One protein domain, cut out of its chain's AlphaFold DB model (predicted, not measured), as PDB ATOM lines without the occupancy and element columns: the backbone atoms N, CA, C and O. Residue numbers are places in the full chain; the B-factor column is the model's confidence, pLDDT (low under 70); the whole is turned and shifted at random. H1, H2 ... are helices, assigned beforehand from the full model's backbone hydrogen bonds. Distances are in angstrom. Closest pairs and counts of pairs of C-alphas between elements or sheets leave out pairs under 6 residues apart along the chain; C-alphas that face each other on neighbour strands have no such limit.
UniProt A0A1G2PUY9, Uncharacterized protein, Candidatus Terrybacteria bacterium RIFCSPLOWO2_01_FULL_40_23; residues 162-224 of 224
ATOM      1  N   HIS A 162      25.736  85.626  23.128       87.06
ATOM      2  CA  HIS A 162      24.607  84.756  22.822       87.06
ATOM      3  C   HIS A 162      24.278  84.730  21.319       87.06
ATOM      4  O   HIS A 162      23.881  83.684  20.823       87.06
ATOM      5  N   VAL A 163      24.534  85.817  20.580       90.62
ATOM      6  CA  VAL A 163      24.313  85.889  19.126       90.62
ATOM      7  C   VAL A 163      25.191  84.866  18.404       90.62
ATOM      8  O   VAL A 163      24.706  84.068  17.602       90.62
ATOM      9  N   VAL A 164      26.484  84.829  18.743       94.31
ATOM     10  CA  VAL A 164      27.431  83.839  18.206       94.31
ATOM     11  C   VAL A 164      27.038  82.428  18.649       94.31
ATOM     12  O   VAL A 164      27.012  81.498  17.844       94.31
ATOM     13  N   TYR A 165      26.694  82.265  19.928       93.25
ATOM     14  CA  TYR A 165      26.287  80.976  20.481       93.25
ATOM     15  C   TYR A 165      25.058  80.391  19.779       93.25
ATOM     16  O   TYR A 165      25.056  79.202  19.468       93.25
ATOM     17  N   ASP A 166      24.034  81.199  19.506       94.00
ATOM     18  CA  ASP A 166      22.786  80.745  18.896       94.00
ATOM     19  C   ASP A 166      22.981  80.324  17.435       94.00
ATOM     20  O   ASP A 166      22.416  79.305  17.028       94.00
ATOM     21  N   LEU A 167      23.853  81.006  16.680       94.94
ATOM     22  CA  LEU A 167      24.267  80.568  15.339       94.94
ATOM     23  C   LEU A 167      24.934  79.186  15.383       94.94
ATOM     24  O   LEU A 167      24.522  78.265  14.672       94.94
ATOM     25  N   LEU A 168      25.916  79.016  16.273       94.88
ATOM     26  CA  LEU A 168      26.611  77.741  16.465       94.88
ATOM     27  C   LEU A 168      25.635  76.633  16.894       94.88
ATOM     28  O   LEU A 168      25.700  75.503  16.405       94.88
ATOM     29  N   LYS A 169      24.691  76.949  17.789       93.88
ATOM     30  CA  LYS A 169      23.699  75.991  18.285       93.88
ATOM     31  C   LYS A 169      22.675  75.596  17.233       93.88
ATOM     32  O   LYS A 169      22.265  74.435  17.227       93.88
ATOM     33  N   ALA A 170      22.233  76.528  16.392       94.88
ATOM     34  CA  ALA A 170      21.285  76.250  15.320       94.88
ATOM     35  C   ALA A 170      21.854  75.210  14.348       94.88
ATOM     36  O   ALA A 170      21.165  74.237  14.020       94.88
ATOM     37  N   TYR A 171      23.131  75.359  13.989       95.12
ATOM     38  CA  TYR A 171      23.844  74.384  13.171       95.12
ATOM     39  C   TYR A 171      24.042  73.053  13.896       95.12
ATOM     40  O   TYR A 171      23.656  72.004  13.386       95.12
ATOM     41  N   HIS A 172      24.542  73.079  15.136       92.38
ATOM     42  CA  HIS A 172      24.769  71.857  15.912       92.38
ATOM     43  C   HIS A 172      23.486  71.029  16.125       92.38
ATOM     44  O   HIS A 172      23.518  69.800  16.139       92.38
ATOM     45  N   ARG A 173      22.335  71.699  16.255       93.25
ATOM     46  CA  ARG A 173      21.005  71.074  16.365       93.25
ATOM     47  C   ARG A 173      20.408  70.645  15.024       93.25
ATOM     48  O   ARG A 173      19.292  70.136  15.017       93.25
ATOM     49  N   LYS A 174      21.120  70.850  13.913       94.12
ATOM     50  CA  LYS A 174      20.676  70.550  12.545       94.12
ATOM     51  C   LYS A 174      19.382  71.274  12.148       94.12
ATOM     52  O   LYS A 174      18.633  70.779  11.315       94.12
ATOM     53  N   LEU A 175      19.112  72.443  12.741       94.44
ATOM     54  CA  LEU A 175      17.987  73.299  12.331       94.44
ATOM     55  C   LEU A 175      18.284  73.991  10.997       94.44
ATOM     56  O   LEU A 175      17.379  74.266  10.218       94.44
ATOM     57  N   ASN A 176      19.566  74.248  10.748       91.88
ATOM     58  CA  ASN A 176      20.110  74.633   9.460       91.88
ATOM     59  C   ASN A 176      21.468  73.937   9.305       91.88
ATOM     60  O   ASN A 176      22.312  74.053  10.188       91.88
ATOM     61  N   THR A 177      21.666  73.191   8.223       93.69
ATOM     62  CA  THR A 177      22.895  72.421   7.967       93.69
ATOM     63  C   THR A 177      23.841  73.116   6.985       93.69
ATOM     64  O   THR A 177      24.782  72.491   6.503       93.69
ATOM     65  N   ASP A 178      23.597  74.388   6.656       96.62
ATOM     66  CA  ASP A 178      24.462  75.185   5.786       96.62
ATOM     67  C   ASP A 178      25.763  75.582   6.498       96.62
ATOM     68  O   ASP A 178      25.859  76.591   7.202       96.62
ATOM     69  N   ARG A 179      26.778  74.738   6.319       96.50
ATOM     70  CA  ARG A 179      28.108  74.903   6.905       96.50
ATOM     71  C   ARG A 179      28.824  76.148   6.386       96.50
ATOM     72  O   ARG A 179      29.397  76.897   7.176       96.50
ATOM     73  N   GLU A 180      28.797  76.362   5.074       96.94
ATOM     74  CA  GLU A 180      29.495  77.482   4.438       96.94
ATOM     75  C   GLU A 180      28.829  78.809   4.804       96.94
ATOM     76  O   GLU A 180      29.521  79.776   5.130       96.94
ATOM     77  N   GLY A 181      27.494  78.828   4.872       96.69
ATOM     78  CA  GLY A 181      26.739  79.956   5.407       96.69
ATOM     79  C   GLY A 181      27.111  80.285   6.854       96.69
ATOM     80  O   GLY A 181      27.308  81.457   7.181       96.69
ATOM     81  N   LEU A 182      27.289  79.276   7.717       97.00
ATOM     82  CA  LEU A 182      27.745  79.502   9.093       97.00
ATOM     83  C   LEU A 182      29.155  80.105   9.137       97.00
ATOM     84  O   LEU A 182      29.375  81.076   9.857       97.00
ATOM     85  N   ILE A 183      30.103  79.569   8.364       97.62
ATOM     86  CA  ILE A 183      31.473  80.102   8.308       97.62
ATOM     87  C   ILE A 183      31.465  81.552   7.821       97.62
ATOM     88  O   ILE A 183      32.114  82.407   8.426       97.62
ATOM     89  N   ALA A 184      30.710  81.849   6.762       96.88
ATOM     90  CA  ALA A 184      30.564  83.203   6.243       96.88
ATOM     91  C   ALA A 184      29.961  84.154   7.289       96.88
ATOM     92  O   ALA A 184      30.479  85.255   7.482       96.88
ATOM     93  N   ALA A 185      28.929  83.720   8.019       97.12
ATOM     94  CA  ALA A 185      28.319  84.504   9.090       97.12
ATOM     95  C   ALA A 185      29.299  84.769  10.245       97.12
ATOM     96  O   ALA A 185      29.412  85.901  10.708       97.12
ATOM     97  N   LEU A 186      30.054  83.758  10.686       97.12
ATOM     98  CA  LEU A 186      31.062  83.923  11.737       97.12
ATOM     99  C   LEU A 186      32.192  84.862  11.301       97.12
ATOM    100  O   LEU A 186      32.632  85.685  12.099       97.12
ATOM    101  N   ARG A 187      32.630  84.790  10.037       96.25
ATOM    102  CA  ARG A 187      33.607  85.733   9.468       96.25
ATOM    103  C   ARG A 187      33.068  87.153   9.437       96.25
ATOM    104  O   ARG A 187      33.773  88.069   9.843       96.25
ATOM    105  N   PHE A 188      31.822  87.330   9.000       95.50
ATOM    106  CA  PHE A 188      31.161  88.629   9.021       95.50
ATOM    107  C   PHE A 188      31.143  89.207  10.442       95.50
ATOM    108  O   PHE A 188      31.642  90.306  10.655       95.50
ATOM    109  N   LEU A 189      30.687  88.431  11.433       95.06
ATOM    110  CA  LEU A 189      30.683  88.863  12.833       95.06
ATOM    111  C   LEU A 189      32.095  89.177  13.353       95.06
ATOM    112  O   LEU A 189      32.278  90.184  14.029       95.06
ATOM    113  N   LYS A 190      33.099  88.359  13.013       94.19
ATOM    114  CA  LYS A 190      34.500  88.584  13.400       94.19
ATOM    115  C   LYS A 190      35.036  89.917  12.884       94.19
ATOM    116  O   LYS A 190      35.720  90.624  13.612       94.19
ATOM    117  N   THR A 191      34.718  90.262  11.642       90.88
ATOM    118  CA  THR A 191      35.171  91.512  11.024       90.88
ATOM    119  C   THR A 191      34.383  92.725  11.524       90.88
ATOM    120  O   THR A 191      34.933  93.822  11.597       90.88
ATOM    121  N   SER A 192      33.104  92.547  11.867       89.88
ATOM    122  CA  SER A 192      32.212  93.640  12.272       89.88
ATOM    123  C   SER A 192      32.300  94.026  13.749       89.88
ATOM    124  O   SER A 192      32.002  95.171  14.075       89.88
ATOM    125  N   TYR A 193      32.688  93.108  14.637       91.06
ATOM    126  CA  TYR A 193      32.645  93.326  16.085       91.06
ATOM    127  C   TYR A 193      34.004  93.081  16.738       91.06
ATOM    128  O   TYR A 193      34.689  92.107  16.426       91.06
ATOM    129  N   ALA A 194      34.370  93.929  17.701       89.38
ATOM    130  CA  ALA A 194      35.706  93.937  18.296       89.38
ATOM    131  C   ALA A 194      36.061  92.647  19.056       89.38
ATOM    132  O   ALA A 194      37.225  92.276  19.128       89.38
ATOM    133  N   ASN A 195      35.069  91.952  19.620       91.75
ATOM    134  CA  ASN A 195      35.277  90.844  20.557       91.75
ATOM    135  C   ASN A 195      35.011  89.447  19.977       91.75
ATOM    136  O   ASN A 195      35.168  88.456  20.688       91.75
ATOM    137  N   VAL A 196      34.539  89.326  18.733       94.44
ATOM    138  CA  VAL A 196      34.084  88.022  18.215       94.44
ATOM    139  C   VAL A 196      35.247  87.051  18.022       94.44
ATOM    140  O   VAL A 196      35.081  85.861  18.279       94.44
ATOM    141  N   GLU A 197      36.432  87.534  17.644       95.44
ATOM    142  CA  GLU A 197      37.625  86.686  17.578       95.44
ATOM    143  C   GLU A 197      37.951  86.054  18.940       95.44
ATOM    144  O   GLU A 197      38.063  84.829  19.036       95.44
ATOM    145  N   ASP A 198      38.005  86.860  20.001       94.38
ATOM    146  CA  ASP A 198      38.273  86.384  21.362       94.38
ATOM    147  C   ASP A 198      37.179  85.437  21.862       94.38
ATOM    148  O   ASP A 198      37.463  84.410  22.479       94.38
ATOM    149  N   LEU A 199      35.909  85.720  21.548       94.38
ATOM    150  CA  LEU A 199      34.809  84.814  21.878       94.38
ATOM    151  C   LEU A 199      35.003  83.433  21.244       94.38
ATOM    152  O   LEU A 199      34.809  82.417  21.915       94.38
ATOM    153  N   LEU A 200      35.385  83.390  19.968       95.94
ATOM    154  CA  LEU A 200      35.632  82.146  19.243       95.94
ATOM    155  C   LEU A 200      36.849  81.388  19.797       95.94
ATOM    156  O   LEU A 200      36.793  80.163  19.908       95.94
ATOM    157  N   ARG A 201      37.919  82.099  20.170       95.19
ATOM    158  CA  ARG A 201      39.168  81.506  20.682       95.19
ATOM    159  C   ARG A 201      39.085  81.035  22.127       95.19
ATOM    160  O   ARG A 201      39.600  79.966  22.435       95.19
ATOM    161  N   GLU A 202      38.434  81.800  22.995       93.31
ATOM    162  CA  GLU A 202      38.494  81.588  24.443       93.31
ATOM    163  C   GLU A 202      37.204  80.978  24.984       93.31
ATOM    164  O   GLU A 202      37.217  79.964  25.683       93.31
ATOM    165  N   ARG A 203      36.052  81.561  24.640       90.56
ATOM    166  CA  ARG A 203      34.763  81.148  25.213       90.56
ATOM    167  C   ARG A 203      34.171  79.928  24.515       90.56
ATOM    168  O   ARG A 203      33.560  79.083  25.169       90.56
ATOM    169  N   PHE A 204      34.324  79.846  23.196       93.62
ATOM    170  CA  PHE A 204      33.766  78.779  22.361       93.62
ATOM    171  C   PHE A 204      34.805  77.738  21.926       93.62
ATOM    172  O   PHE A 204      34.560  76.965  21.001       93.62
ATOM    173  N   ASN A 205      35.936  77.666  22.629       91.94
ATOM    174  CA  ASN A 205      36.944  76.628  22.427       91.94
ATOM    175  C   ASN A 205      36.435  75.226  22.800       91.94
ATOM    176  O   ASN A 205      35.299  75.040  23.237       91.94
ATOM    177  N   LYS A 206      37.308  74.220  22.692       92.06
ATOM    178  CA  LYS A 206      36.990  72.814  22.985       92.06
ATOM    179  C   LYS A 206      36.423  72.576  24.396       92.06
ATOM    180  O   LYS A 206      35.652  71.637  24.573       92.06
ATOM    181  N   SER A 207      36.769  73.409  25.382       90.44
ATOM    182  CA  SER A 207      36.214  73.310  26.741       90.44
ATOM    183  C   SER A 207      34.771  73.827  26.828       90.44
ATOM    184  O   SER A 207      33.968  73.267  27.573       90.44
ATOM    185  N   GLY A 208      34.419  74.848  26.037       85.56
ATOM    186  CA  GLY A 208      33.063  75.400  25.965       85.56
ATOM    187  C   GLY A 208      32.147  74.658  24.984       85.56
ATOM    188  O   GLY A 208      30.963  74.471  25.261       85.56
ATOM    189  N   ILE A 209      32.686  74.213  23.844       90.44
ATOM    190  CA  ILE A 209      31.980  73.457  22.802       90.44
ATOM    191  C   ILE A 209      32.821  72.225  22.427       90.44
ATOM    192  O   ILE A 209      33.708  72.314  21.577       90.44
ATOM    193  N   PRO A 210      32.533  71.042  22.999       89.25
ATOM    194  CA  PRO A 210      33.370  69.855  22.818       89.25
ATOM    195  C   PRO A 210      33.218  69.164  21.451       89.25
ATOM    196  O   PRO A 210      33.897  68.172  21.203       89.25
ATOM    197  N   SER A 211      32.369  69.654  20.543       94.19
ATOM    198  CA  SER A 211      32.174  69.050  19.212       94.19
ATOM    199  C   SER A 211      33.357  69.321  18.272       94.19
ATOM    200  O   SER A 211      33.670  70.478  18.010       94.19
ATOM    201  N   ASP A 212      33.985  68.269  17.734       95.31
ATOM    202  CA  ASP A 212      35.099  68.392  16.773       95.31
ATOM    203  C   ASP A 212      34.701  69.107  15.483       95.31
ATOM    204  O   ASP A 212      35.421  69.993  15.030       95.31
ATOM    205  N   GLU A 213      33.531  68.783  14.932       95.06
ATOM    206  CA  GLU A 213      32.993  69.453  13.743       95.06
ATOM    207  C   GLU A 213      32.827  70.961  13.984       95.06
ATOM    208  O   GLU A 213      33.244  71.783  13.169       95.06
ATOM    209  N   MET A 214      32.282  71.340  15.144       95.56
ATOM    210  CA  MET A 214      32.112  72.754  15.493       95.56
ATOM    211  C   MET A 214      33.457  73.457  15.656       95.56
ATOM    212  O   MET A 214      33.610  74.591  15.209       95.56
ATOM    213  N   GLN A 215      34.439  72.790  16.267       96.75
ATOM    214  CA  GLN A 215      35.781  73.350  16.399       96.75
ATOM    215  C   GLN A 215      36.449  73.531  15.030       96.75
ATOM    216  O   GLN A 215      37.092  74.553  14.817       96.75
ATOM    217  N   GLN A 216      36.251  72.619  14.073       96.81
ATOM    218  CA  GLN A 216      36.744  72.801  12.700       96.81
ATOM    219  C   GLN A 216      36.136  74.045  12.039       96.81
ATOM    220  O   GLN A 216      36.875  74.868  11.501       96.81
ATOM    221  N   ILE A 217      34.818  74.231  12.152       96.69
ATOM    222  CA  ILE A 217      34.121  75.414  11.622       96.69
ATOM    223  C   ILE A 217      34.658  76.706  12.256       96.69
ATOM    224  O   ILE A 217      34.960  77.666  11.546       96.69
ATOM    225  N   ILE A 218      34.839  76.725  13.581       96.69
ATOM    226  CA  ILE A 218      35.406  77.875  14.301       96.69
ATOM    227  C   ILE A 218      36.822  78.190  13.798       96.69
ATOM    228  O   ILE A 218      37.123  79.342  13.487       96.69
ATOM    229  N   GLN A 219      37.685  77.180  13.664       97.00
ATOM    230  CA  GLN A 219      39.046  77.376  13.161       97.00
ATOM    231  C   GLN A 219      39.059  77.891  11.714       97.00
ATOM    232  O   GLN A 219      39.877  78.741  11.371       97.00
ATOM    233  N   GLU A 220      38.142  77.435  10.860       97.00
ATOM    234  CA  GLU A 220      38.015  77.934   9.486       97.00
ATOM    235  C   GLU A 220      37.522  79.383   9.409       97.00
ATOM    236  O   GLU A 220      38.003  80.145   8.563       97.00
ATOM    237  N   ALA A 221      36.624  79.795  10.305       96.50
ATOM    238  CA  ALA A 221      36.203  81.190  10.420       96.50
ATOM    239  C   ALA A 221      37.341  82.106  10.924       96.50
ATOM    240  O   ALA A 221      37.434  83.274  10.535       96.50
ATOM    241  N   LEU A 222      38.251  81.581  11.753       96.06
ATOM    242  CA  LEU A 222      39.395  82.330  12.282       96.06
ATOM    243  C   LEU A 222      40.530  82.538  11.261       96.06
ATOM    244  O   LEU A 222      41.242  83.528  11.373       96.06
ATOM    245  N   ARG A 223      40.680  81.659  10.260       91.69
ATOM    246  CA  ARG A 223      41.814  81.637   9.301       91.69
ATOM    247  C   ARG A 223      41.850  82.749   8.237       91.69
ATOM    248  O   ARG A 223      42.794  82.768   7.454       91.69
ATOM    249  N   SER A 224      40.853  83.630   8.176       65.44
ATOM    250  CA  SER A 224      40.710  84.670   7.137       65.44
ATOM    251  C   SER A 224      40.592  86.068   7.714       65.44
ATOM    252  O   SER A 224      39.613  86.255   8.473       65.44
TER     253      SER A 224
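AT A GLANCE: This is residues 162 to 224 of the 224 residues of an uncharacterized protein of Candidatus Terrybacteria bacterium RIFCSPLOWO2_01_FULL_40_23 (UniProt A0A1G2PUY9). The longest helix, H2, forms an antiparallel helical hairpin with H1, and H4 packs on H2 at a slant, so that the centres of these three helices make a triangle. Short H3 makes a corner with the last part of H2 and leads back toward H4. The printed part has 63 residues, with four named helices in the order H1, H2, H3, H4 and no named strand; the class is all helix. It is compact and rounded, with a radius of gyration of the C-alphas of 10.5 A and spans of 28 by 24 by 21 A.

HOW THE PARTS SIT: H2, residues 179 to 192, touches H4, residues 212 to 222, at a steep tilt of 42 degrees, the same way; their closest C-alphas, of Ile 183 and Ala 221, are 5.3 A apart. H1, residues 162 to 172, touches H2 at a shallow tilt of 12 degrees, opposite ways, closest at the C-alphas of Leu 167 and Leu 182, 7.2 A. H3, residues 196 to 203, and H2 touch only at the corner, and only just, with 3 pairs of C-alphas within 8 A; the closest are those of Lys 190 and Val 196, 4.9 A. H3 and H4, a helical hairpin, only just touch, also with 3 pairs, closest at Leu 200 and Ile 218, 6.5 A between C-alphas. H1 and H4 are close but not clearly touching. In H1, H2, H3 and H4 every O i to N i+4 pair is within hydrogen-bond range.

IN THESE COORDINATES: H2 is 19.9 A long, H4 15.3 A, H1 14.6 A and H3 9.8 A. H1 begins at C-alpha 162, (24.607, 84.756, 22.822), and H4 ends at C-alpha 222, (39.395, 82.330, 12.282).

THE WHOLE: The C-alphas farthest apart, of Lys 174 and Ala 194, are 28.4 A apart. The printed part has no cut. The H2 to H3 link is tight; the other two are short. Mean pLDDT of the printed part is 93.6; residue 224 alone is under 70.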